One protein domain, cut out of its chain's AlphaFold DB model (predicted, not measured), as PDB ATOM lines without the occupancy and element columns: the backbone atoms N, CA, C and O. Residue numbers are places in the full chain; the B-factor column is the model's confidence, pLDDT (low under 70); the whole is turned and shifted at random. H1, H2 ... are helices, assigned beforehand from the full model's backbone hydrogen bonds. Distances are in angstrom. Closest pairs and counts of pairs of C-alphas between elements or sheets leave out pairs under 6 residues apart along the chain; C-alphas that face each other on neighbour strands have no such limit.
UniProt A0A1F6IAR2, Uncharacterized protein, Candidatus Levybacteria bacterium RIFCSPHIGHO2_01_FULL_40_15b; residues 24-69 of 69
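This is residues 24 to 69 of the 69 residues of an uncharacterized protein of Candidatus Levybacteria bacterium RIFCSPHIGHO2_01_FULL_40_15b (UniProt A0A1F6IAR2). A short helix, H1, folds back beside one end of a long helix, H2, as a lopsided helical hairpin, and the far part of H2, residues 53 to 68, sticks out alone. The printed part has 46 residues, with two named helices, H1 then H2, and no named strand: all helix. It is extended, with a radius of gyration of the C-alphas of 15.1 A, and spans 49 by 17 by 7 A.

H1 is residues 24 to 33, 13.5 A long, beginning at C-alpha 24 (51.617, 85.137, -52.043). H2 is residues 41 to 68, 41.2 A long, ending at C-alpha 68 (42.608, 56.026, -51.511).

H1 and H2, a helical hairpin, run opposite ways at a tilt of 37 degrees, only just steep. H2 touches H1 with residues 43 to 51 alone; the closest C-alphas, of Ser 27 and Gly 47, are 5.1 A apart. In H1, 2 of 6 O i to N i+4 pairs and 2 of 7 O i to N i+3 pairs are within hydrogen-bond range; in H2, 23 of 24 O i to N i+4 pairs are.

The two C-alphas farthest apart, of Asn 37 and Asp 69, are 49.8 A apart. The printed part has no cut, and the link from H1 to H2 is short. Residues 35 to 37 and 68 to 69 have pLDDT under 70.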
ATOM      1  N   PHE A  24      51.769  84.468 -50.757       93.06
ATOM      2  CA  PHE A  24      51.617  85.137 -52.043       93.06
ATOM      3  C   PHE A  24      51.094  86.572 -51.873       93.06
ATOM      4  O   PHE A  24      51.680  87.530 -52.381       93.06
ATOM      5  N   ALA A  25      50.019  86.746 -51.104       92.00
ATOM      6  CA  ALA A  25      49.422  88.053 -50.873       92.00
ATOM      7  C   ALA A  25      50.362  88.991 -50.096       92.00
ATOM      8  O   ALA A  25      50.524  90.154 -50.467       92.00
ATOM      9  N   GLY A  26      51.008  88.497 -49.042       90.12
ATOM     10  CA  GLY A  26      51.884  89.293 -48.182       90.12
ATOM     11  C   GLY A  26      53.193  89.693 -48.857       90.12
ATOM     12  O   GLY A  26      53.610  90.842 -48.748       90.12
ATOM     13  N   SER A  27      53.829  88.774 -49.583       89.25
ATOM     14  CA  SER A  27      55.177  88.989 -50.122       89.25
ATOM     15  C   SER A  27      55.208  89.455 -51.574       89.25
ATOM     16  O   SER A  27      56.211  90.028 -51.988       89.25
ATOM     17  N   ILE A  28      54.155  89.203 -52.361       87.31
ATOM     18  CA  ILE A  28      54.123  89.547 -53.794       87.31
ATOM     19  C   ILE A  28      53.084  90.626 -54.069       87.31
ATOM     20  O   ILE A  28      53.407  91.611 -54.719       87.31
ATOM     21  N   ILE A  29      51.856  90.475 -53.567       89.19
ATOM     22  CA  ILE A  29      50.771  91.421 -53.873       89.19
ATOM     23  C   ILE A  29      50.910  92.710 -53.061       89.19
ATOM     24  O   ILE A  29      50.928  93.793 -53.635       89.19
ATOM     25  N   THR A  30      51.052  92.620 -51.738       88.88
ATOM     26  CA  THR A  30      51.089  93.789 -50.838       88.88
ATOM     27  C   THR A  30      52.180  94.807 -51.209       88.88
ATOM     28  O   THR A  30      51.875  96.004 -51.240       88.88
ATOM     29  N   PRO A  31      53.415  94.405 -51.573       84.62
ATOM     30  CA  PRO A  31      54.448  95.353 -51.996       84.62
ATOM     31  C   PRO A  31      54.135  96.108 -53.297       84.62
ATOM     32  O   PRO A  31      54.749  97.136 -53.549       84.62
ATOM     33  N   LEU A  32      53.192  95.633 -54.124       84.19
ATOM     34  CA  LEU A  32      52.757  96.348 -55.335       84.19
ATOM     35  C   LEU A  32      51.826  97.524 -55.022       84.19
ATOM     36  O   LEU A  32      51.725  98.450 -55.823       84.19
ATOM     37  N   PHE A  33      51.129  97.475 -53.885       85.12
ATOM     38  CA  PHE A  33      50.116  98.462 -53.493       85.12
ATOM     39  C   PHE A  33      50.549  99.347 -52.328       85.12
ATOM     40  O   PHE A  33      49.834 100.278 -51.965       85.12
ATOM     41  N   THR A  34      51.691  99.054 -51.717       80.00
ATOM     42  CA  THR A  34      52.210  99.832 -50.599       80.00
ATOM     43  C   THR A  34      53.368 100.695 -51.079       80.00
ATOM     44  O   THR A  34      54.285 100.209 -51.732       80.00
ATOM     45  N   GLU A  35      53.344 101.988 -50.749       67.75
ATOM     46  CA  GLU A  35      54.380 102.969 -51.126       67.75
ATOM     47  C   GLU A  35      55.736 102.733 -50.426       67.75
ATOM     48  O   GLU A  35      56.602 103.609 -50.411       67.75
ATOM     49  N   PHE A  36      55.944 101.560 -49.814       60.53
ATOM     50  CA  PHE A  36      57.205 101.238 -49.168       60.53
ATOM     51  C   PHE A  36      58.336 101.259 -50.200       60.53
ATOM     52  O   PHE A  36      58.231 100.694 -51.289       60.53
ATOM     53  N   ASN A  37      59.425 101.935 -49.820       60.88
ATOM     54  CA  ASN A  37      60.716 101.918 -50.498       60.88
ATOM     55  C   ASN A  37      60.973 100.540 -51.112       60.88
ATOM     56  O   ASN A  37      61.083  99.585 -50.357       60.88
ATOM     57  N   ARG A  38      61.030 100.487 -52.452       70.69
ATOM     58  CA  ARG A  38      61.423  99.356 -53.314       70.69
ATOM     59  C   ARG A  38      61.292  97.972 -52.652       70.69
ATOM     60  O   ARG A  38      62.145  97.646 -51.827       70.69
ATOM     61  N   PRO A  39      60.328  97.135 -53.079       74.06
ATOM     62  CA  PRO A  39      60.142  95.798 -52.531       74.06
ATOM     63  C   PRO A  39      61.476  95.066 -52.381       74.06
ATOM     64  O   PRO A  39      62.215  94.933 -53.360       74.06
ATOM     65  N   ASP A  40      61.792  94.628 -51.161       85.75
ATOM     66  CA  ASP A  40      63.009  93.869 -50.908       85.75
ATOM     67  C   ASP A  40      62.976  92.579 -51.751       85.75
ATOM     68  O   ASP A  40      62.084  91.740 -51.554       85.75
ATOM     69  N   PRO A  41      63.920  92.391 -52.698       88.31
ATOM     70  CA  PRO A  41      63.927  91.223 -53.567       88.31
ATOM     71  C   PRO A  41      63.984  89.910 -52.784       88.31
ATOM     72  O   PRO A  41      63.417  88.911 -53.223       88.31
ATOM     73  N   PHE A  42      64.628  89.904 -51.612       90.44
ATOM     74  CA  PHE A  42      64.723  88.712 -50.778       90.44
ATOM     75  C   PHE A  42      63.355  88.309 -50.210       90.44
ATOM     76  O   PHE A  42      62.983  87.133 -50.255       90.44
ATOM     77  N   THR A  43      62.559  89.279 -49.761       89.31
ATOM     78  CA  THR A  43      61.176  89.067 -49.307       89.31
ATOM     79  C   THR A  43      60.276  88.533 -50.427       89.31
ATOM     80  O   THR A  43      59.526  87.582 -50.204       89.31
ATOM     81  N   ILE A  44      60.384  89.069 -51.651       90.50
ATOM     82  CA  ILE A  44      59.609  88.570 -52.804       90.50
ATOM     83  C   ILE A  44      59.989  87.122 -53.129       90.50
ATOM     84  O   ILE A  44      59.117  86.265 -53.275       90.50
ATOM     85  N   VAL A  45      61.291  86.840 -53.248       93.62
ATOM     86  CA  VAL A  45      61.788  85.512 -53.634       93.62
ATOM     87  C   VAL A  45      61.436  84.469 -52.577       93.62
ATOM     88  O   VAL A  45      60.930  83.401 -52.921       93.62
ATOM     89  N   SER A  46      61.654  84.774 -51.297       93.62
ATOM     90  CA  SER A  46      61.304  83.860 -50.205       93.62
ATOM     91  C   SER A  46      59.797  83.596 -50.154       93.62
ATOM     92  O   SER A  46      59.392  82.437 -50.102       93.62
ATOM     93  N   GLY A  47      58.960  84.630 -50.289       94.00
ATOM     94  CA  GLY A  47      57.508  84.471 -50.352       94.00
ATOM     95  C   GLY A  47      57.033  83.647 -51.550       94.00
ATOM     96  O   GLY A  47      56.150  82.798 -51.405       94.00
ATOM     97  N   PHE A  48      57.649  83.825 -52.720       94.69
ATOM     98  CA  PHE A  48      57.361  83.019 -53.907       94.69
ATOM     99  C   PHE A  48      57.719  81.542 -53.700       94.69
ATOM    100  O   PHE A  48      56.899  80.662 -53.970       94.69
ATOM    101  N   ILE A  49      58.912  81.259 -53.166       96.94
ATOM    102  CA  ILE A  49      59.357  79.892 -52.865       96.94
ATOM    103  C   ILE A  49      58.426  79.239 -51.837       96.94
ATOM    104  O   ILE A  49      57.981  78.113 -52.054       96.94
ATOM    105  N   SER A  50      58.077  79.940 -50.753       96.19
ATOM    106  CA  SER A  50      57.138  79.444 -49.738       96.19
ATOM    107  C   SER A  50      55.758  79.157 -50.328       96.19
ATOM    108  O   SER A  50      55.187  78.099 -50.067       96.19
ATOM    109  N   THR A  51      55.248  80.048 -51.183       97.00
ATOM    110  CA  THR A  51      53.976  79.852 -51.898       97.00
ATOM    111  C   THR A  51      54.002  78.564 -52.720       97.00
ATOM    112  O   THR A  51      53.109  77.724 -52.595       97.00
ATOM    113  N   LEU A  52      55.044  78.374 -53.537       97.19
ATOM    114  CA  LEU A  52      55.192  77.178 -54.367       97.19
ATOM    115  C   LEU A  52      55.333  75.907 -53.530       97.19
ATOM    116  O   LEU A  52      54.717  74.892 -53.861       97.19
ATOM    117  N   ALA A  53      56.118  75.950 -52.453       97.44
ATOM    118  CA  ALA A  53      56.327  74.809 -51.575       97.44
ATOM    119  C   ALA A  53      55.010  74.357 -50.928       97.44
ATOM    120  O   ALA A  53      54.668  73.176 -50.995       97.44
ATOM    121  N   PHE A  54      54.235  75.291 -50.372       97.69
ATOM    122  CA  PHE A  54      52.965  74.973 -49.723       97.69
ATOM    123  C   PHE A  54      51.883  74.524 -50.711       97.69
ATOM    124  O   PHE A  54      51.190  73.544 -50.433       97.69
ATOM    125  N   LEU A  55      51.780  75.149 -51.892       96.62
ATOM    126  CA  LEU A  55      50.876  74.675 -52.950       96.62
ATOM    127  C   LEU A  55      51.248  73.270 -53.418       96.62
ATOM    128  O   LEU A  55      50.376  72.415 -53.561       96.62
ATOM    129  N   THR A  56      52.535  73.010 -53.638       96.81
ATOM    130  CA  THR A  56      53.007  71.698 -54.090       96.81
ATOM    131  C   THR A  56      52.731  70.628 -53.039       96.81
ATOM    132  O   THR A  56      52.190  69.575 -53.373       96.81
ATOM    133  N   ALA A  57      53.023  70.910 -51.767       94.94
ATOM    134  CA  ALA A  57      52.720  70.006 -50.663       94.94
ATOM    135  C   ALA A  57      51.211  69.728 -50.553       94.94
ATOM    136  O   ALA A  57      50.807  68.568 -50.486       94.94
ATOM    137  N   SER A  58      50.374  70.770 -50.627       96.44
ATOM    138  CA  SER A  58      48.910  70.645 -50.640       96.44
ATOM    139  C   SER A  58      48.425  69.749 -51.790       96.44
ATOM    140  O   SER A  58      47.658  68.810 -51.571       96.44
ATOM    141  N   MET A  59      48.936  69.958 -53.010       95.12
ATOM    142  CA  MET A  59      48.581  69.145 -54.179       95.12
ATOM    143  C   MET A  59      49.015  67.683 -54.049       95.12
ATOM    144  O   MET A  59      48.265  66.794 -54.454       95.12
ATOM    145  N   ILE A  60      50.207  67.414 -53.506       94.81
ATOM    146  CA  ILE A  60      50.695  66.045 -53.284       94.81
ATOM    147  C   ILE A  60      49.789  65.320 -52.287       94.81
ATOM    148  O   ILE A  60      49.360  64.202 -52.567       94.81
ATOM    149  N   ILE A  61      49.444  65.971 -51.172       92.94
ATOM    150  CA  ILE A  61      48.557  65.397 -50.153       92.94
ATOM    151  C   ILE A  61      47.177  65.104 -50.753       92.94
ATOM    152  O   ILE A  61      46.686  63.985 -50.634       92.94
ATOM    153  N   LEU A  62      46.575  66.059 -51.475       92.25
ATOM    154  CA  LEU A  62      45.266  65.861 -52.114       92.25
ATOM    155  C   LEU A  62      45.271  64.741 -53.157       92.25
ATOM    156  O   LEU A  62      44.284  64.017 -53.281       92.25
ATOM    157  N   ARG A  63      46.361  64.594 -53.920       90.56
ATOM    158  CA  ARG A  63      46.517  63.483 -54.872       90.56
ATOM    159  C   ARG A  63      46.618  62.137 -54.166       90.56
ATOM    160  O   ARG A  63      46.046  61.180 -54.673       90.56
ATOM    161  N   GLY A  64      47.316  62.074 -53.032       84.81
ATOM    162  CA  GLY A  64      47.369  60.882 -52.186       84.81
ATOM    163  C   GLY A  64      45.977  60.489 -51.705       84.81
ATOM    164  O   GLY A  64      45.519  59.395 -51.997       84.81
ATOM    165  N   VAL A  65      45.245  61.434 -51.112       83.94
ATOM    166  CA  VAL A  65      43.896  61.170 -50.594       83.94
ATOM    167  C   VAL A  65      42.914  60.737 -51.688       83.94
ATOM    168  O   VAL A  65      42.137  59.819 -51.474       83.94
ATOM    169  N   LYS A  66      42.958  61.344 -52.885       77.25
ATOM    170  CA  LYS A  66      42.103  60.935 -54.020       77.25
ATOM    171  C   LYS A  66      42.391  59.532 -54.554       77.25
ATOM    172  O   LYS A  66      41.567  59.008 -55.291       77.25
ATOM    173  N   LYS A  67      43.579  58.982 -54.299       74.06
ATOM    174  CA  LYS A  67      43.944  57.632 -54.738       74.06
ATOM    175  C   LYS A  67      43.353  56.559 -53.815       74.06
ATOM    176  O   LYS A  67      43.176  55.432 -54.267       74.06
ATOM    177  N   ASP A  68      43.076  56.927 -52.566       61.53
ATOM    178  CA  ASP A  68      42.608  56.026 -51.511       61.53
ATOM    179  C   ASP A  68      41.081  56.107 -51.272       61.53
ATOM    180  O   ASP A  68      40.557  55.316 -50.488       61.53
ATOM    181  N   ASP A  69      40.385  57.048 -51.928       55.94
ATOM    182  CA  ASP A  69      38.911  57.154 -52.014       55.94
ATOM    183  C   ASP A  69      38.383  56.338 -53.219       55.94
ATOM    184  O   ASP A  69      37.332  55.669 -53.070       55.94
TER     185      ASP A  69